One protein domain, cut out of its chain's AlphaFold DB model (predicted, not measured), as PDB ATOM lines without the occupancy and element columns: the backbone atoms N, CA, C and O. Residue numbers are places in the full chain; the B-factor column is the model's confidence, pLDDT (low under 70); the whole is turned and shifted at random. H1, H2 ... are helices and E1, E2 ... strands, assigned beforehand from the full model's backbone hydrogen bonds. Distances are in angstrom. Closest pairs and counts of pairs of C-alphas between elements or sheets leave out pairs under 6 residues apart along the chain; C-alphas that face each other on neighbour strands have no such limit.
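What this domain is: This is residues 235 to 372 of the 667 residues of the protein "MAM domain-containing protein" of Emiliania huxleyi (UniProt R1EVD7). Two long antiparallel strand pairs, E3 with E6 and E4 with E5, make a loosely joined wall along the length of the body, and long loops with the short hairpin E1 and E2 form a layer over one side of it. The helix H1 lies at one end of the long axis, away from the strands. The 138 printed residues hold one named helix and six named strands, in the order H1 E1 E2 E3 E4 E5 E6, in three antiparallel sheets of two strands each. The class is mixed, helices and strands, with 58 residues, under half, in named elements. The whole is compact, with a radius of gyration of the C-alphas of 15.9 A, and only just elongated, spanning 51 by 33 by 25 A.

How they stand to each other: Start at H1, residues 235 to 247, where 8 of 9 O i to N i+4 pairs are within hydrogen-bond range. Further on, E1, residues 269 to 272, and E2, residues 292 to 295, form an antiparallel hairpin at 141 degrees; look at N 269 and O 295, 2.9 A apart. H1 is apart from E2. Between residues 259 to 260 and residues 308 to 309 you find a short antiparallel pairing. E3, residues 319 to 327, is near E2, with 6 pairs of C-alphas within 10 A. E4, residues 337 to 344, and E5, residues 348 to 356, form a hairpin at 161 degrees, with N 338 and O 355 2.9 A apart; E5 bends by 64 degrees at residue 353. E6, residues 360 to 370, is the antiparallel neighbour of E3 at 160 degrees, with N 321 and O 368 2.8 A apart, and bends by 64 degrees at residue 363. The closest C-alphas of E5 and E6, those of Trp 353 and Val 368, are 6.8 A apart. E3 and E4 are near each other, with 5 pairs of C-alphas within 10 A, while E3 and E5 are apart.

Where its parts are: Find C-alpha 235 at (36.935, -38.357, 16.912); from there H1 runs 18.7 A. E1 and E2 measure 10.2 A and 10.0 A. E3 starts at C-alpha 319, (18.886, -41.408, 14.838), and runs 25.1 A. E4 covers 22.0 A, E5 22.5 A, and E6 26.3 A, ending at C-alpha 370, (16.385, -45.889, 15.127).

The domain as a whole: The two C-alphas farthest apart, those of Val 235 and His 331, are 52.9 A apart. The printed part has no cut. The links H1 to E1, E1 to E2 and E2 to E3 are long. The mean pLDDT of the printed part is 82.5; look for values under 70 at residues 235 to 246, 314 to 317, 344 to 347 and 372.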
ATOM      1  N   VAL A 235      36.776 -37.064  17.601       41.16
ATOM      2  CA  VAL A 235      36.935 -38.357  16.912       41.16
ATOM      3  C   VAL A 235      35.640 -39.180  16.953       41.16
ATOM      4  O   VAL A 235      35.267 -39.770  15.942       41.16
ATOM      5  N   ARG A 236      34.911 -39.190  18.078       43.66
ATOM      6  CA  ARG A 236      33.607 -39.875  18.195       43.66
ATOM      7  C   ARG A 236      32.526 -39.230  17.322       43.66
ATOM      8  O   ARG A 236      31.808 -39.953  16.637       43.66
ATOM      9  N   VAL A 237      32.438 -37.898  17.303       38.78
ATOM     10  CA  VAL A 237      31.493 -37.159  16.442       38.78
ATOM     11  C   VAL A 237      31.832 -37.358  14.964       38.78
ATOM     12  O   VAL A 237      30.942 -37.661  14.176       38.78
ATOM     13  N   ALA A 238      33.113 -37.287  14.590       36.66
ATOM     14  CA  ALA A 238      33.561 -37.558  13.227       36.66
ATOM     15  C   ALA A 238      33.265 -39.006  12.803       36.66
ATOM     16  O   ALA A 238      32.781 -39.218  11.698       36.66
ATOM     17  N   ALA A 239      33.482 -39.998  13.673       41.88
ATOM     18  CA  ALA A 239      33.159 -41.397  13.390       41.88
ATOM     19  C   ALA A 239      31.646 -41.641  13.245       41.88
ATOM     20  O   ALA A 239      31.239 -42.393  12.362       41.88
ATOM     21  N   ALA A 240      30.812 -40.985  14.060       43.41
ATOM     22  CA  ALA A 240      29.356 -41.029  13.918       43.41
ATOM     23  C   ALA A 240      28.900 -40.379  12.599       43.41
ATOM     24  O   ALA A 240      28.127 -40.983  11.858       43.41
ATOM     25  N   ALA A 241      29.441 -39.207  12.250       45.78
ATOM     26  CA  ALA A 241      29.170 -38.538  10.977       45.78
ATOM     27  C   ALA A 241      29.622 -39.376   9.765       45.78
ATOM     28  O   ALA A 241      28.884 -39.487   8.789       45.78
ATOM     29  N   LEU A 242      30.780 -40.047   9.851       51.03
ATOM     30  CA  LEU A 242      31.277 -40.959   8.810       51.03
ATOM     31  C   LEU A 242      30.381 -42.193   8.612       51.03
ATOM     32  O   LEU A 242      30.432 -42.817   7.556       51.03
ATOM     33  N   LEU A 243      29.608 -42.574   9.633       52.56
ATOM     34  CA  LEU A 243      28.694 -43.716   9.613       52.56
ATOM     35  C   LEU A 243      27.312 -43.307   9.081       52.56
ATOM     36  O   LEU A 243      26.758 -43.996   8.227       52.56
ATOM     37  N   VAL A 244      26.802 -42.149   9.515       53.38
ATOM     38  CA  VAL A 244      25.560 -41.539   9.005       53.38
ATOM     39  C   VAL A 244      25.689 -41.205   7.515       53.38
ATOM     40  O   VAL A 244      24.836 -41.602   6.726       53.38
ATOM     41  N   GLY A 245      26.804 -40.594   7.102       55.72
ATOM     42  CA  GLY A 245      27.092 -40.300   5.694       55.72
ATOM     43  C   GLY A 245      27.290 -41.535   4.805       55.72
ATOM     44  O   GLY A 245      27.286 -41.402   3.589       55.72
ATOM     45  N   ARG A 246      27.444 -42.738   5.382       64.25
ATOM     46  CA  ARG A 246      27.527 -44.008   4.636       64.25
ATOM     47  C   ARG A 246      26.191 -44.738   4.502       64.25
ATOM     48  O   ARG A 246      26.067 -45.566   3.610       64.25
ATOM     49  N   LEU A 247      25.227 -44.478   5.390       76.00
ATOM     50  CA  LEU A 247      23.886 -45.080   5.332       76.00
ATOM     51  C   LEU A 247      22.968 -44.375   4.323       76.00
ATOM     52  O   LEU A 247      22.057 -45.014   3.796       76.00
ATOM     53  N   SER A 248      23.221 -43.090   4.051       86.44
ATOM     54  CA  SER A 248      22.543 -42.339   2.989       86.44
ATOM     55  C   SER A 248      22.856 -42.949   1.619       86.44
ATOM     56  O   SER A 248      24.001 -43.314   1.348       86.44
ATOM     57  N   CYS A 249      21.835 -43.089   0.776       88.44
ATOM     58  CA  CYS A 249      21.954 -43.633  -0.571       88.44
ATOM     59  C   CYS A 249      20.849 -43.048  -1.456       88.44
ATOM     60  O   CYS A 249      19.669 -43.169  -1.125       88.44
ATOM     61  N   ASP A 250      21.241 -42.419  -2.560       89.69
ATOM     62  CA  ASP A 250      20.354 -41.911  -3.618       89.69
ATOM     63  C   ASP A 250      20.165 -42.921  -4.764       89.69
ATOM     64  O   ASP A 250      19.277 -42.759  -5.591       89.69
ATOM     65  N   PHE A 251      20.972 -43.987  -4.771       92.75
ATOM     66  CA  PHE A 251      21.067 -45.013  -5.808       92.75
ATOM     67  C   PHE A 251      21.602 -44.528  -7.167       92.75
ATOM     68  O   PHE A 251      21.520 -45.280  -8.138       92.75
ATOM     69  N   GLU A 252      22.221 -43.349  -7.285       92.50
ATOM     70  CA  GLU A 252      22.684 -42.819  -8.584       92.50
ATOM     71  C   GLU A 252      23.934 -43.526  -9.141       92.50
ATOM     72  O   GLU A 252      24.098 -43.638 -10.358       92.50
ATOM     73  N   GLY A 253      24.779 -44.094  -8.274       88.25
ATOM     74  CA  GLY A 253      25.913 -44.941  -8.671       88.25
ATOM     75  C   GLY A 253      25.605 -46.441  -8.627       88.25
ATOM     76  O   GLY A 253      25.718 -47.148  -9.629       88.25
ATOM     77  N   ASP A 254      25.230 -46.932  -7.447       88.62
ATOM     78  CA  ASP A 254      25.052 -48.349  -7.112       88.62
ATOM     79  C   ASP A 254      24.045 -48.517  -5.946       88.62
ATOM     80  O   ASP A 254      23.123 -47.715  -5.811       88.62
ATOM     81  N   THR A 255      24.153 -49.573  -5.127       87.94
ATOM     82  CA  THR A 255      23.354 -49.748  -3.890       87.94
ATOM     83  C   THR A 255      24.060 -49.214  -2.635       87.94
ATOM     84  O   THR A 255      23.665 -49.521  -1.507       87.94
ATOM     85  N   CYS A 256      25.104 -48.403  -2.802       90.12
ATOM     86  CA  CYS A 256      25.944 -47.857  -1.746       90.12
ATOM     87  C   CYS A 256      26.512 -48.971  -0.844       90.12
ATOM     88  O   CYS A 256      27.163 -49.902  -1.318       90.12
ATOM     89  N   ILE A 257      26.278 -48.905   0.472       83.75
ATOM     90  CA  ILE A 257      26.684 -49.968   1.406       83.75
ATOM     91  C   ILE A 257      25.634 -51.075   1.570       83.75
ATOM     92  O   ILE A 257      25.899 -52.055   2.269       83.75
ATOM     93  N   TRP A 258      24.439 -50.908   1.000       88.25
ATOM     94  CA  TRP A 258      23.316 -51.815   1.203       88.25
ATOM     95  C   TRP A 258      23.490 -53.082   0.366       88.25
ATOM     96  O   TRP A 258      23.751 -53.025  -0.837       88.25
ATOM     97  N   ASN A 259      23.337 -54.232   1.019       86.75
ATOM     98  CA  ASN A 259      23.579 -55.542   0.434       86.75
ATOM     99  C   ASN A 259      22.304 -56.390   0.457       86.75
ATOM    100  O   ASN A 259      21.603 -56.445   1.469       86.75
ATOM    101  N   ASP A 260      22.025 -57.090  -0.640       86.88
ATOM    102  CA  ASP A 260      20.882 -57.996  -0.707       86.88
ATOM    103  C   ASP A 260      21.164 -59.293   0.068       86.88
ATOM    104  O   ASP A 260      22.250 -59.879  -0.018       86.88
ATOM    105  N   THR A 261      20.191 -59.727   0.865       85.88
ATOM    106  CA  THR A 261      20.278 -60.921   1.716       85.88
ATOM    107  C   THR A 261      19.038 -61.811   1.593       85.88
ATOM    108  O   THR A 261      18.773 -62.624   2.490       85.88
ATOM    109  N   ALA A 262      18.248 -61.672   0.523       83.88
ATOM    110  CA  ALA A 262      17.048 -62.473   0.297       83.88
ATOM    111  C   ALA A 262      17.372 -63.989   0.285       83.88
ATOM    112  O   ALA A 262      18.211 -64.422  -0.508       83.88
ATOM    113  N   PRO A 263      16.717 -64.832   1.120       74.44
ATOM    114  CA  PRO A 263      17.073 -66.254   1.246       74.44
ATOM    115  C   PRO A 263      16.951 -67.054  -0.056       74.44
ATOM    116  O   PRO A 263      17.731 -67.972  -0.298       74.44
ATOM    117  N   ASP A 264      15.973 -66.678  -0.882       78.19
ATOM    118  CA  ASP A 264      15.560 -67.396  -2.089       78.19
ATOM    119  C   ASP A 264      16.037 -66.702  -3.386       78.19
ATOM    120  O   ASP A 264      15.567 -67.035  -4.473       78.19
ATOM    121  N   GLY A 265      16.939 -65.713  -3.296       75.88
ATOM    122  CA  GLY A 265      17.482 -64.989  -4.458       75.88
ATOM    123  C   GLY A 265      16.535 -63.969  -5.110       75.88
ATOM    124  O   GLY A 265      16.808 -63.502  -6.214       75.88
ATOM    125  N   TYR A 266      15.433 -63.612  -4.446       82.94
ATOM    126  CA  TYR A 266      14.518 -62.551  -4.877       82.94
ATOM    127  C   TYR A 266      15.072 -61.190  -4.454       82.94
ATOM    128  O   TYR A 266      14.783 -60.704  -3.364       82.94
ATOM    129  N   THR A 267      15.912 -60.600  -5.300       84.06
ATOM    130  CA  THR A 267      16.656 -59.385  -4.953       84.06
ATOM    131  C   THR A 267      15.876 -58.098  -5.219       84.06
ATOM    132  O   THR A 267      14.900 -58.079  -5.976       84.06
ATOM    133  N   TRP A 268      16.322 -56.993  -4.627       91.00
ATOM    134  CA  TRP A 268      15.963 -55.643  -5.064       91.00
ATOM    135  C   TRP A 268      16.652 -55.317  -6.394       91.00
ATOM    136  O   TRP A 268      17.832 -55.609  -6.587       91.00
ATOM    137  N   THR A 269      15.918 -54.718  -7.331       90.56
ATOM    138  CA  THR A 269      16.425 -54.346  -8.660       90.56
ATOM    139  C   THR A 269      16.548 -52.834  -8.759       90.56
ATOM    140  O   THR A 269      15.593 -52.118  -8.483       90.56
ATOM    141  N   ARG A 270      17.716 -52.340  -9.178       92.88
ATOM    142  CA  ARG A 270      17.954 -50.921  -9.467       92.88
ATOM    143  C   ARG A 270      17.498 -50.593 -10.891       92.88
ATOM    144  O   ARG A 270      17.909 -51.279 -11.825       92.88
ATOM    145  N   THR A 271      16.681 -49.558 -11.064       91.31
ATOM    146  CA  THR A 271      16.137 -49.143 -12.369       91.31
ATOM    147  C   THR A 271      15.990 -47.624 -12.476       91.31
ATOM    148  O   THR A 271      16.115 -46.915 -11.481       91.31
ATOM    149  N   SER A 272      15.717 -47.146 -13.689       92.50
ATOM    150  CA  SER A 272      15.447 -45.747 -14.037       92.50
ATOM    151  C   SER A 272      14.210 -45.673 -14.934       92.50
ATOM    152  O   SER A 272      14.086 -46.472 -15.866       92.50
ATOM    153  N   GLY A 273      13.324 -44.704 -14.701       89.69
ATOM    154  CA  GLY A 273      12.042 -44.589 -15.411       89.69
ATOM    155  C   GLY A 273      10.947 -45.514 -14.859       89.69
ATOM    156  O   GLY A 273      10.939 -45.842 -13.673       89.69
ATOM    157  N   GLY A 274       9.993 -45.906 -15.706       89.62
ATOM    158  CA  GLY A 274       8.826 -46.698 -15.299       89.62
ATOM    159  C   GLY A 274       9.136 -48.154 -14.930       89.62
ATOM    160  O   GLY A 274      10.058 -48.765 -15.475       89.62
ATOM    161  N   THR A 275       8.325 -48.731 -14.041       89.12
ATOM    162  CA  THR A 275       8.337 -50.172 -13.745       89.12
ATOM    163  C   THR A 275       7.935 -51.019 -14.972       89.12
ATOM    164  O   THR A 275       7.153 -50.561 -15.808       89.12
ATOM    165  N   PRO A 276       8.437 -52.266 -15.115       88.00
ATOM    166  CA  PRO A 276       8.138 -53.118 -16.276       88.00
ATOM    167  C   PRO A 276       6.659 -53.504 -16.440       88.00
ATOM    168  O   PRO A 276       6.189 -53.674 -17.567       88.00
ATOM    169  N   SER A 277       5.929 -53.677 -15.333       87.62
ATOM    170  CA  SER A 277       4.509 -54.047 -15.357       87.62
ATOM    171  C   SER A 277       3.607 -52.845 -15.686       87.62
ATOM    172  O   SER A 277       3.680 -51.819 -15.012       87.62
ATOM    173  N   PRO A 278       2.701 -52.943 -16.679       86.69
ATOM    174  CA  PRO A 278       1.787 -51.850 -17.000       86.69
ATOM    175  C   PRO A 278       0.814 -51.589 -15.843       86.69
ATOM    176  O   PRO A 278       0.281 -52.523 -15.249       86.69
ATOM    177  N   GLY A 279       0.551 -50.313 -15.549       86.56
ATOM    178  CA  GLY A 279      -0.349 -49.904 -14.463       86.56
ATOM    179  C   GLY A 279       0.248 -49.994 -13.054       86.56
ATOM    180  O   GLY A 279      -0.444 -49.665 -12.095       86.56
ATOM    181  N   THR A 280       1.517 -50.379 -12.907       89.19
ATOM    182  CA  THR A 280       2.268 -50.179 -11.659       89.19
ATOM    183  C   THR A 280       3.089 -48.886 -11.735       89.19
ATOM    184  O   THR A 280       3.051 -48.169 -12.739       89.19
ATOM    185  N   GLY A 281       3.783 -48.536 -10.652       87.81
ATOM    186  CA  GLY A 281       4.665 -47.370 -10.615       87.81
ATOM    187  C   GLY A 281       5.838 -47.566  -9.652       87.81
ATOM    188  O   GLY A 281       5.856 -48.551  -8.909       87.81
ATOM    189  N   PRO A 282       6.789 -46.619  -9.609       92.69
ATOM    190  CA  PRO A 282       6.680 -45.238 -10.098       92.69
ATOM    191  C   PRO A 282       6.984 -45.080 -11.600       92.69
ATOM    192  O   PRO A 282       7.372 -46.029 -12.276       92.69
ATOM    193  N   SER A 283       6.823 -43.860 -12.131       90.62
ATOM    194  CA  SER A 283       7.235 -43.490 -13.499       90.62
ATOM    195  C   SER A 283       8.699 -43.032 -13.619       90.62
ATOM    196  O   SER A 283       9.185 -42.845 -14.733       90.62
ATOM    197  N   GLY A 284       9.382 -42.830 -12.490       90.69
ATOM    198  CA  GLY A 284      10.759 -42.347 -12.356       90.69
ATOM    199  C   GLY A 284      11.155 -42.263 -10.876       90.69
ATOM    200  O   GLY A 284      10.312 -42.497 -10.004       90.69
ATOM    201  N   ASP A 285      12.415 -41.948 -10.582       92.00
ATOM    202  CA  ASP A 285      12.899 -41.768  -9.207       92.00
ATOM    203  C   ASP A 285      12.252 -40.555  -8.508       92.00
ATOM    204  O   ASP A 285      11.579 -39.731  -9.128       92.00
ATOM    205  N   HIS A 286      12.459 -40.449  -7.195       90.31
ATOM    206  CA  HIS A 286      11.960 -39.324  -6.403       90.31
ATOM    207  C   HIS A 286      12.786 -38.036  -6.587       90.31
ATOM    208  O   HIS A 286      12.234 -36.939  -6.560       90.31
ATOM    209  N   THR A 287      14.107 -38.156  -6.733       84.56
ATOM    210  CA  THR A 287      15.064 -37.047  -6.615       84.56
ATOM    211  C   THR A 287      15.060 -36.135  -7.843       84.56
ATOM    212  O   THR A 287      15.153 -34.915  -7.711       84.56
ATOM    213  N   THR A 288      14.950 -36.712  -9.040       85.31
ATOM    214  CA  THR A 288      15.055 -36.001 -10.328       85.31
ATOM    215  C   THR A 288      13.941 -36.344 -11.323       85.31
ATOM    216  O   THR A 288      13.709 -35.590 -12.270       85.31
ATOM    217  N   GLY A 289      13.250 -37.472 -11.133       87.12
ATOM    218  CA  GLY A 289      12.265 -38.025 -12.065       87.12
ATOM    219  C   GLY A 289      12.864 -38.752 -13.280       87.12
ATOM    220  O   GLY A 289      12.107 -39.270 -14.104       87.12
ATOM    221  N   SER A 290      14.194 -38.796 -13.418       88.75
ATOM    222  CA  SER A 290      14.923 -39.454 -14.515       88.75
ATOM    223  C   SER A 290      16.188 -40.221 -14.092       88.75
ATOM    224  O   SER A 290      16.812 -40.862 -14.941       88.75
ATOM    225  N   GLY A 291      16.536 -40.185 -12.807       90.81
ATOM    226  CA  GLY A 291      17.607 -40.937 -12.165       90.81
ATOM    227  C   GLY A 291      17.158 -42.337 -11.747       90.81
ATOM    228  O   GLY A 291      16.343 -42.984 -12.422       90.81
ATOM    229  N   TYR A 292      17.701 -42.824 -10.636       93.44
ATOM    230  CA  TYR A 292      17.620 -44.222 -10.232       93.44
ATOM    231  C   TYR A 292      16.901 -44.451  -8.902       93.44
ATOM    232  O   TYR A 292      16.931 -43.655  -7.972       93.44
ATOM    233  N   TYR A 293      16.257 -45.610  -8.802       93.88
ATOM    234  CA  TYR A 293      15.667 -46.121  -7.570       93.88
ATOM    235  C   TYR A 293      15.760 -47.648  -7.540       93.88
ATOM    236  O   TYR A 293      16.038 -48.296  -8.556       93.88
ATOM    237  N   ILE A 294      15.524 -48.236  -6.370       93.75
ATOM    238  CA  ILE A 294      15.393 -49.687  -6.209       93.75
ATOM    239  C   ILE A 294      13.923 -50.089  -6.082       93.75
ATOM    240  O   ILE A 294      13.129 -49.397  -5.448       93.75
ATOM    241  N   PHE A 295      13.559 -51.226  -6.671       92.12
ATOM    242  CA  PHE A 295      12.209 -51.778  -6.595       92.12
ATOM    243  C   PHE A 295      12.211 -53.308  -6.549       92.12
ATOM    244  O   PHE A 295      13.204 -53.974  -6.853       92.12
ATOM    245  N   THR A 296      11.055 -53.859  -6.199       90.12
ATOM    246  CA  THR A 296      10.735 -55.280  -6.317       90.12
ATOM    247  C   THR A 296       9.560 -55.406  -7.275       90.12
ATOM    248  O   THR A 296       8.530 -54.770  -7.059       90.12
ATOM    249  N   GLU A 297       9.694 -56.204  -8.332       86.31
ATOM    250  CA  GLU A 297       8.575 -56.450  -9.245       86.31
ATOM    251  C   GLU A 297       7.428 -57.130  -8.485       86.31
ATOM    252  O   GLU A 297       7.666 -58.120  -7.799       86.31
ATOM    253  N   ALA A 298       6.204 -56.608  -8.591       77.12
ATOM    254  CA  ALA A 298       5.032 -57.168  -7.911       77.12
ATOM    255  C   ALA A 298       4.400 -58.327  -8.706       77.12
ATOM    256  O   ALA A 298       3.811 -59.250  -8.135       77.12
ATOM    257  N   THR A 299       4.537 -58.311 -10.034       79.75
ATOM    258  CA  THR A 299       3.981 -59.350 -10.903       79.75
ATOM    259  C   THR A 299       4.813 -60.632 -10.825       79.75
ATOM    260  O   THR A 299       5.974 -60.671 -11.224       79.75
ATOM    261  N   GLY A 300       4.203 -61.727 -10.359       77.25
ATOM    262  CA  GLY A 300       4.821 -63.063 -10.356       77.25
ATOM    263  C   GLY A 300       5.709 -63.391  -9.145       77.25
ATOM    264  O   GLY A 300       6.219 -64.507  -9.055       77.25
ATOM    265  N   THR A 301       5.846 -62.475  -8.186       79.19
ATOM    266  CA  THR A 301       6.656 -62.608  -6.954       79.19
ATOM    267  C   THR A 301       5.802 -62.832  -5.696       79.19
ATOM    268  O   THR A 301       6.240 -62.592  -4.571       79.19
ATOM    269  N   TYR A 302       4.569 -63.321  -5.859       79.81
ATOM    270  CA  TYR A 302       3.616 -63.518  -4.763       79.81
ATOM    271  C   TYR A 302       4.219 -64.303  -3.586       79.81
ATOM    272  O   TYR A 302       4.739 -65.409  -3.757       79.81
ATOM    273  N   ASN A 303       4.092 -63.747  -2.377       80.75
ATOM    274  CA  ASN A 303       4.620 -64.308  -1.125       80.75
ATOM    275  C   ASN A 303       6.148 -64.545  -1.122       80.75
ATOM    276  O   ASN A 303       6.626 -65.472  -0.463       80.75
ATOM    277  N   LYS A 304       6.923 -63.738  -1.859       87.12
ATOM    278  CA  LYS A 304       8.394 -63.763  -1.834       87.12
ATOM    279  C   LYS A 304       8.963 -62.670  -0.941       87.12
ATOM    280  O   LYS A 304       8.472 -61.548  -0.917       87.12
ATOM    281  N   LEU A 305      10.011 -63.026  -0.197       87.69
ATOM    282  CA  LEU A 305      10.735 -62.104   0.669       87.69
ATOM    283  C   LEU A 305      11.938 -61.534  -0.084       87.69
ATOM    284  O   LEU A 305      12.920 -62.243  -0.304       87.69
ATOM    285  N   HIS A 306      11.857 -60.252  -0.417       90.19
ATOM    286  CA  HIS A 306      12.992 -59.442  -0.846       90.19
ATOM    287  C   HIS A 306      13.576 -58.747   0.387       90.19
ATOM    288  O   HIS A 306      12.818 -58.256   1.226       90.19
ATOM    289  N   ARG A 307      14.905 -58.698   0.536       90.69
ATOM    290  CA  ARG A 307      15.527 -58.133   1.742       90.69
ATOM    291  C   ARG A 307      16.850 -57.445   1.444       90.69
ATOM    292  O   ARG A 307      17.771 -58.060   0.919       90.69
ATOM    293  N   LEU A 308      16.932 -56.188   1.865       90.88
ATOM    294  CA  LEU A 308      18.110 -55.343   1.764       90.88
ATOM    295  C   LEU A 308      18.609 -55.021   3.180       90.88
ATOM    296  O   LEU A 308      17.856 -54.492   3.996       90.88
ATOM    297  N   GLU A 309      19.860 -55.355   3.485       89.25
ATOM    298  CA  GLU A 309      20.475 -55.142   4.800       89.25
ATOM    299  C   GLU A 309      21.672 -54.190   4.696       89.25
ATOM    300  O   GLU A 309      22.495 -54.282   3.782       89.25
ATOM    301  N   SER A 310      21.801 -53.287   5.667       85.19
ATOM    302  CA  SER A 310      23.013 -52.489   5.847       85.19
ATOM    303  C   SER A 310      24.079 -53.274   6.630       85.19
ATOM    304  O   SER A 310      23.759 -54.184   7.404       85.19
ATOM    305  N   PRO A 311      25.374 -52.935   6.486       79.12
ATOM    306  CA  PRO A 311      26.428 -53.461   7.342       79.12
ATOM    307  C   PRO A 311      26.162 -53.086   8.800       79.12
ATOM    308  O   PRO A 311      25.631 -52.017   9.089       79.12
ATOM    309  N   ARG A 312      26.585 -53.932   9.746       74.94
ATOM    310  CA  ARG A 312      26.371 -53.667  11.177       74.94
ATOM    311  C   ARG A 312      27.005 -52.343  11.605       74.94
ATOM    312  O   ARG A 312      28.220 -52.178  11.516       74.94
ATOM    313  N   PHE A 313      26.177 -51.456  12.146       71.50
ATOM    314  CA  PHE A 313      26.565 -50.169  12.716       71.50
ATOM    315  C   PHE A 313      26.217 -50.103  14.213       71.50
ATOM    316  O   PHE A 313      25.708 -51.060  14.802       71.50
ATOM    317  N   SER A 314      26.546 -48.995  14.876       66.31
ATOM    318  CA  SER A 314      26.194 -48.759  16.280       66.31
ATOM    319  C   SER A 314      25.904 -47.280  16.494       66.31
ATOM    320  O   SER A 314      26.720 -46.432  16.140       66.31
ATOM    321  N   LEU A 315      24.741 -46.985  17.067       65.06
ATOM    322  CA  LEU A 315      24.288 -45.627  17.343       65.06
ATOM    323  C   LEU A 315      24.697 -45.210  18.761       65.06
ATOM    324  O   LEU A 315      24.534 -45.977  19.706       65.06
ATOM    325  N   GLN A 316      25.239 -43.997  18.900       61.31
ATOM    326  CA  GLN A 316      25.570 -43.390  20.202       61.31
ATOM    327  C   GLN A 316      24.379 -42.623  20.807       61.31
ATOM    328  O   GLN A 316      24.344 -42.373  22.006       61.31
ATOM    329  N   GLN A 317      23.415 -42.255  19.965       63.75
ATOM    330  CA  GLN A 317      22.186 -41.527  20.270       63.75
ATOM    331  C   GLN A 317      21.108 -41.977  19.278       63.75
ATOM    332  O   GLN A 317      21.452 -42.539  18.236       63.75
ATOM    333  N   ASP A 318      19.837 -41.717  19.575       76.19
ATOM    334  CA  ASP A 318      18.749 -41.971  18.627       76.19
ATOM    335  C   ASP A 318      19.030 -41.253  17.294       76.19
ATOM    336  O   ASP A 318      19.528 -40.120  17.261       76.19
ATOM    337  N   ALA A 319      18.726 -41.931  16.191       80.19
ATOM    338  CA  ALA A 319      18.886 -41.408  14.838       80.19
ATOM    339  C   ALA A 319      17.578 -41.569  14.062       80.19
ATOM    340  O   ALA A 319      16.829 -42.509  14.304       80.19
ATOM    341  N   THR A 320      17.315 -40.695  13.097       86.00
ATOM    342  CA  THR A 320      16.139 -40.818  12.227       86.00
ATOM    343  C   THR A 320      16.568 -41.363  10.874       86.00
ATOM    344  O   THR A 320      17.382 -40.746  10.190       86.00
ATOM    345  N   LEU A 321      16.008 -42.503  10.473       88.19
ATOM    346  CA  LEU A 321      16.075 -42.989   9.100       88.19
ATOM    347  C   LEU A 321      14.905 -42.388   8.318       88.19
ATOM    348  O   LEU A 321      13.755 -42.774   8.533       88.19
ATOM    349  N   SER A 322      15.202 -41.440   7.435       91.50
ATOM    350  CA  SER A 322      14.254 -40.874   6.472       91.50
ATOM    351  C   SER A 322      14.438 -41.516   5.098       91.50
ATOM    352  O   SER A 322      15.569 -41.600   4.618       91.50
ATOM    353  N   PHE A 323      13.352 -41.935   4.454       93.94
ATOM    354  CA  PHE A 323      13.366 -42.511   3.106       93.94
ATOM    355  C   PHE A 323      12.061 -42.215   2.361       93.94
ATOM    356  O   PHE A 323      11.037 -41.927   2.979       93.94
ATOM    357  N   PHE A 324      12.098 -42.322   1.034       95.62
ATOM    358  CA  PHE A 324      10.916 -42.245   0.175       95.62
ATOM    359  C   PHE A 324      10.523 -43.642  -0.312       95.62
ATOM    360  O   PHE A 324      11.386 -44.485  -0.561       95.62
ATOM    361  N   TYR A 325       9.224 -43.899  -0.446       95.69
ATOM    362  CA  TYR A 325       8.683 -45.174  -0.912       95.69
ATOM    363  C   TYR A 325       7.505 -44.975  -1.876       95.69
ATOM    364  O   TYR A 325       6.822 -43.953  -1.845       95.69
ATOM    365  N   HIS A 326       7.268 -45.963  -2.743       94.94
ATOM    366  CA  HIS A 326       6.175 -45.972  -3.717       94.94
ATOM    367  C   HIS A 326       5.560 -47.375  -3.770       94.94
ATOM    368  O   HIS A 326       6.281 -48.357  -3.923       94.94
ATOM    369  N   MET A 327       4.239 -47.489  -3.623       94.12
ATOM    370  CA  MET A 327       3.530 -48.778  -3.561       94.12
ATOM    371  C   MET A 327       2.201 -48.667  -4.318       94.12
ATOM    372  O   MET A 327       1.190 -48.282  -3.732       94.12
ATOM    373  N   TYR A 328       2.197 -49.000  -5.614       92.62
ATOM    374  CA  TYR A 328       1.048 -48.771  -6.498       92.62
ATOM    375  C   TYR A 328       0.832 -49.868  -7.548       92.62
ATOM    376  O   TYR A 328       1.756 -50.232  -8.274       92.62
ATOM    377  N   ASP A 329      -0.418 -50.322  -7.672       90.38
ATOM    378  CA  ASP A 329      -0.940 -51.105  -8.799       90.38
ATOM    379  C   ASP A 329      -2.364 -50.628  -9.132       90.38
ATOM    380  O   ASP A 329      -3.248 -50.629  -8.277       90.38
ATOM    381  N   SER A 330      -2.619 -50.216 -10.372       89.94
ATOM    382  CA  SER A 330      -3.949 -49.787 -10.818       89.94
ATOM    383  C   SER A 330      -4.997 -50.904 -10.823       89.94
ATOM    384  O   SER A 330      -6.191 -50.611 -10.896       89.94
ATOM    385  N   HIS A 331      -4.574 -52.169 -10.791       87.00
ATOM    386  CA  HIS A 331      -5.439 -53.343 -10.923       87.00
ATOM    387  C   HIS A 331      -5.795 -53.998  -9.584       87.00
ATOM    388  O   HIS A 331      -6.743 -54.785  -9.542       87.00
ATOM    389  N   SER A 332      -5.065 -53.696  -8.503       82.94
ATOM    390  CA  SER A 332      -5.235 -54.359  -7.207       82.94
ATOM    391  C   SER A 332      -4.948 -53.459  -5.999       82.94
ATOM    392  O   SER A 332      -4.119 -52.545  -6.024       82.94
ATOM    393  N   SER A 333      -5.612 -53.769  -4.883       82.69
ATOM    394  CA  SER A 333      -5.232 -53.305  -3.545       82.69
ATOM    395  C   SER A 333      -4.007 -54.034  -2.988       82.69
ATOM    396  O   SER A 333      -3.374 -53.539  -2.055       82.69
ATOM    397  N   ASP A 334      -3.655 -55.193  -3.544       80.81
ATOM    398  CA  ASP A 334      -2.832 -56.210  -2.879       80.81
ATOM    399  C   ASP A 334      -1.326 -56.028  -3.157       80.81
ATOM    400  O   ASP A 334      -0.594 -56.966  -3.472       80.81
ATOM    401  N   MET A 335      -0.850 -54.788  -3.020       81.25
ATOM    402  CA  MET A 335       0.552 -54.388  -3.185       81.25
ATOM    403  C   MET A 335       1.398 -54.722  -1.939       81.25
ATOM    404  O   MET A 335       1.895 -53.833  -1.254       81.25
ATOM    405  N   GLY A 336       1.533 -56.016  -1.636       88.50
ATOM    406  CA  GLY A 336       2.514 -56.572  -0.691       88.50
ATOM    407  C   GLY A 336       2.607 -55.910   0.696       88.50
ATOM    408  O   GLY A 336       1.664 -55.307   1.205       88.50
ATOM    409  N   THR A 337       3.774 -56.040   1.329       92.25
ATOM    410  CA  THR A 337       4.121 -55.356   2.583       92.25
ATOM    411  C   THR A 337       5.566 -54.869   2.508       92.25
ATOM    412  O   THR A 337       6.460 -55.660   2.214       92.25
ATOM    413  N   LEU A 338       5.796 -53.592   2.808       94.06
ATOM    414  CA  LEU A 338       7.124 -53.006   2.985       94.06
ATOM    415  C   LEU A 338       7.343 -52.736   4.474       94.06
ATOM    416  O   LEU A 338       6.547 -52.027   5.086       94.06
ATOM    417  N   SER A 339       8.419 -53.268   5.052       94.38
ATOM    418  CA  SER A 339       8.778 -53.061   6.457       94.38
ATOM    419  C   SER A 339      10.217 -52.577   6.629       94.38
ATOM    420  O   SER A 339      11.103 -52.893   5.839       94.38
ATOM    421  N   VAL A 340      10.443 -51.808   7.696       93.12
ATOM    422  CA  VAL A 340      11.772 -51.436   8.192       93.12
ATOM    423  C   VAL A 340      11.980 -52.138   9.523       93.12
ATOM    424  O   VAL A 340      11.180 -51.985  10.450       93.12
ATOM    425  N   GLU A 341      13.065 -52.897   9.620       90.00
ATOM    426  CA  GLU A 341      13.398 -53.704  10.790       90.00
ATOM    427  C   GLU A 341      14.794 -53.359  11.303       90.00
ATOM    428  O   GLU A 341      15.692 -53.018  10.532       90.00
ATOM    429  N   THR A 342      14.994 -53.470  12.612       86.81
ATOM    430  CA  THR A 342      16.310 -53.332  13.240       86.81
ATOM    431  C   THR A 342      16.711 -54.622  13.927       86.81
ATOM    432  O   THR A 342      15.871 -55.349  14.457       86.81
ATOM    433  N   TYR A 343      18.012 -54.909  13.923       76.50
ATOM    434  CA  TYR A 343      18.577 -56.058  14.617       76.50
ATOM    435  C   TYR A 343      19.284 -55.618  15.901       76.50
ATOM    436  O   TYR A 343      20.329 -54.965  15.854       76.50
ATOM    437  N   ASN A 344      18.752 -56.026  17.051       69.06
ATOM    438  CA  ASN A 344      19.433 -55.943  18.339       69.06
ATOM    439  C   ASN A 344      20.039 -57.322  18.675       69.06
ATOM    440  O   ASN A 344      19.381 -58.351  18.541       69.06
ATOM    441  N   ASN A 345      21.292 -57.358  19.148       60.41
ATOM    442  CA  ASN A 345      21.981 -58.601  19.524       60.41
ATOM    443  C   ASN A 345      21.264 -59.412  20.627       60.41
ATOM    444  O   ASN A 345      21.498 -60.616  20.726       60.41
ATOM    445  N   GLU A 346      20.425 -58.776  21.449       59.28
ATOM    446  CA  GLU A 346      19.669 -59.414  22.535       59.28
ATOM    447  C   GLU A 346      18.237 -59.789  22.138       59.28
ATOM    448  O   GLU A 346      17.778 -60.881  22.467       59.28
ATOM    449  N   MET A 347      17.524 -58.896  21.440       59.94
ATOM    450  CA  MET A 347      16.106 -59.092  21.086       59.94
ATOM    451  C   MET A 347      15.896 -59.717  19.698       59.94
ATOM    452  O   MET A 347      14.795 -60.167  19.393       59.94
ATOM    453  N   GLY A 348      16.939 -59.791  18.868       71.94
ATOM    454  CA  GLY A 348      16.835 -60.218  17.476       71.94
ATOM    455  C   GLY A 348      16.314 -59.102  16.569       71.94
ATOM    456  O   GLY A 348      16.603 -57.927  16.791       71.94
ATOM    457  N   TRP A 349      15.583 -59.486  15.523       79.56
ATOM    458  CA  TRP A 349      14.935 -58.555  14.600       79.56
ATOM    459  C   TRP A 349      13.627 -58.015  15.193       79.56
ATOM    460  O   TRP A 349      12.812 -58.787  15.698       79.56
ATOM    461  N   SER A 350      13.415 -56.703  15.095       82.69
ATOM    462  CA  SER A 350      12.171 -56.022  15.464       82.69
ATOM    463  C   SER A 350      11.734 -55.070  14.357       82.69
ATOM    464  O   SER A 350      12.512 -54.213  13.935       82.69
ATOM    465  N   THR A 351      10.484 -55.186  13.914       87.69
ATOM    466  CA  THR A 351       9.871 -54.264  12.955       87.69
ATOM    467  C   THR A 351       9.576 -52.916  13.621       87.69
ATOM    468  O   THR A 351       8.838 -52.861  14.604       87.69
ATOM    469  N   LEU A 352      10.135 -51.827  13.088       87.00
ATOM    470  CA  LEU A 352       9.902 -50.460  13.577       87.00
ATOM    471  C   LEU A 352       8.822 -49.723  12.780       87.00
ATOM    472  O   LEU A 352       8.139 -48.850  13.311       87.00
ATOM    473  N   TRP A 353       8.670 -50.060  11.501       92.31
ATOM    474  CA  TRP A 353       7.710 -49.432  10.600       92.31
ATOM    475  C   TRP A 353       7.247 -50.435   9.547       92.31
ATOM    476  O   TRP A 353       8.012 -51.311   9.142       92.31
ATOM    477  N   SER A 354       5.998 -50.311   9.101       94.88
ATOM    478  CA  SER A 354       5.443 -51.137   8.029       94.88
ATOM    479  C   SER A 354       4.306 -50.426   7.287       94.88
ATOM    480  O   SER A 354       3.584 -49.604   7.867       94.88
ATOM    481  N   ARG A 355       4.140 -50.753   6.003       95.25
ATOM    482  CA  ARG A 355       2.985 -50.424   5.152       95.25
ATOM    483  C   ARG A 355       2.575 -51.661   4.366       95.25
ATOM    484  O   ARG A 355       3.424 -52.434   3.936       95.25
ATOM    485  N   ASN A 356       1.272 -51.836   4.176       93.31
ATOM    486  CA  ASN A 356       0.687 -53.006   3.528       93.31
ATOM    487  C   ASN A 356      -0.358 -52.577   2.497       93.31
ATOM    488  O   ASN A 356      -1.205 -51.733   2.802       93.31
ATOM    489  N   GLY A 357      -0.332 -53.206   1.325       92.38
ATOM    490  CA  GLY A 357      -1.244 -52.915   0.225       92.38
ATOM    491  C   GLY A 357      -0.954 -51.588  -0.479       92.38
ATOM    492  O   GLY A 357       0.009 -50.884  -0.177       92.38
ATOM    493  N   ASN A 358      -1.796 -51.252  -1.450       92.62
ATOM    494  CA  ASN A 358      -1.632 -50.099  -2.332       92.62
ATOM    495  C   ASN A 358      -1.754 -48.772  -1.558       92.62
ATOM    496  O   ASN A 358      -2.732 -48.554  -0.843       92.62
ATOM    497  N   GLN A 359      -0.753 -47.900  -1.700       94.50
ATOM    498  CA  GLN A 359      -0.631 -46.615  -0.998       94.50
ATOM    499  C   GLN A 359      -0.903 -45.406  -1.917       94.50
ATOM    500  O   GLN A 359      -0.877 -44.269  -1.453       94.50
ATOM    501  N   GLY A 360      -1.192 -45.641  -3.202       92.75
ATOM    502  CA  GLY A 360      -1.431 -44.607  -4.212       92.75
ATOM    503  C   GLY A 360      -0.239 -44.356  -5.142       92.75
ATOM    504  O   GLY A 360       0.893 -44.743  -4.867       92.75
ATOM    505  N   ASN A 361      -0.514 -43.709  -6.279       93.44
ATOM    506  CA  ASN A 361       0.466 -43.433  -7.335       93.44
ATOM    507  C   ASN A 361       1.237 -42.129  -7.067       93.44
ATOM    508  O   ASN A 361       1.068 -41.131  -7.772       93.44
ATOM    509  N   SER A 362       1.989 -42.087  -5.973       93.88
ATOM    510  CA  SER A 362       2.853 -40.963  -5.598       93.88
ATOM    511  C   SER A 362       3.978 -41.453  -4.694       93.88
ATOM    512  O   SER A 362       3.801 -42.408  -3.938       93.88
ATOM    513  N   TRP A 363       5.134 -40.794  -4.762       95.19
ATOM    514  CA  TRP A 363       6.195 -40.995  -3.780       95.19
ATOM    515  C   TRP A 363       5.740 -40.446  -2.425       95.19
ATOM    516  O   TRP A 363       5.206 -39.340  -2.349       95.19
ATOM    517  N   LEU A 364       5.939 -41.230  -1.370       95.56
ATOM    518  CA  LEU A 364       5.585 -40.900   0.009       95.56
ATOM    519  C   LEU A 364       6.846 -40.908   0.870       95.56
ATOM    520  O   LEU A 364       7.701 -41.777   0.691       95.56
ATOM    521  N   ASP A 365       6.963 -39.973   1.807       94.50
ATOM    522  CA  ASP A 365       8.048 -39.961   2.782       94.50
ATOM    523  C   ASP A 365       7.728 -40.831   4.007       94.50
ATOM    524  O   ASP A 365       6.576 -41.044   4.401       94.50
ATOM    525  N   ALA A 366       8.778 -41.357   4.624       92.25
ATOM    526  CA  ALA A 366       8.720 -42.035   5.904       92.25
ATOM    527  C   ALA A 366       9.935 -41.653   6.749       92.25
ATOM    528  O   ALA A 366      11.070 -41.683   6.277       92.25
ATOM    529  N   ALA A 367       9.694 -41.351   8.023       90.69
ATOM    530  CA  ALA A 367      10.722 -41.134   9.031       90.69
ATOM    531  C   ALA A 367      10.557 -42.164  10.156       90.69
ATOM    532  O   ALA A 367       9.472 -42.315  10.721       90.69
ATOM    533  N   VAL A 368      11.634 -42.882  10.477       86.50
ATOM    534  CA  VAL A 368      11.652 -43.956  11.479       86.50
ATOM    535  C   VAL A 368      12.758 -43.681  12.488       86.50
ATOM    536  O   VAL A 368      13.914 -43.492  12.111       86.50
ATOM    537  N   ILE A 369      12.418 -43.668  13.778       84.31
ATOM    538  CA  ILE A 369      13.404 -43.514  14.853       84.31
ATOM    539  C   ILE A 369      14.145 -44.841  15.020       84.31
ATOM    540  O   ILE A 369      13.545 -45.850  15.382       84.31
ATOM    541  N   LEU A 370      15.451 -44.831  14.775       80.62
ATOM    542  CA  LEU A 370      16.385 -45.889  15.127       80.62
ATOM    543  C   LEU A 370      16.837 -45.661  16.582       80.62
ATOM    544  O   LEU A 370      17.579 -44.706  16.839       80.62
ATOM    545  N   PRO A 371      16.400 -46.491  17.543       70.44
ATOM    546  CA  PRO A 371      16.656 -46.238  18.954       70.44
ATOM    547  C   PRO A 371      18.098 -46.565  19.358       70.44
ATOM    548  O   PRO A 371      18.656 -47.598  18.971       70.44
ATOM    549  N   ALA A 372      18.666 -45.743  20.233       68.56
ATOM    550  CA  ALA A 372      19.824 -46.105  21.035       68.56
ATOM    551  C   ALA A 372      19.445 -47.101  22.152       68.56
ATOM    552  O   ALA A 372      18.272 -47.360  22.458       68.56
TER     553      ALA A 372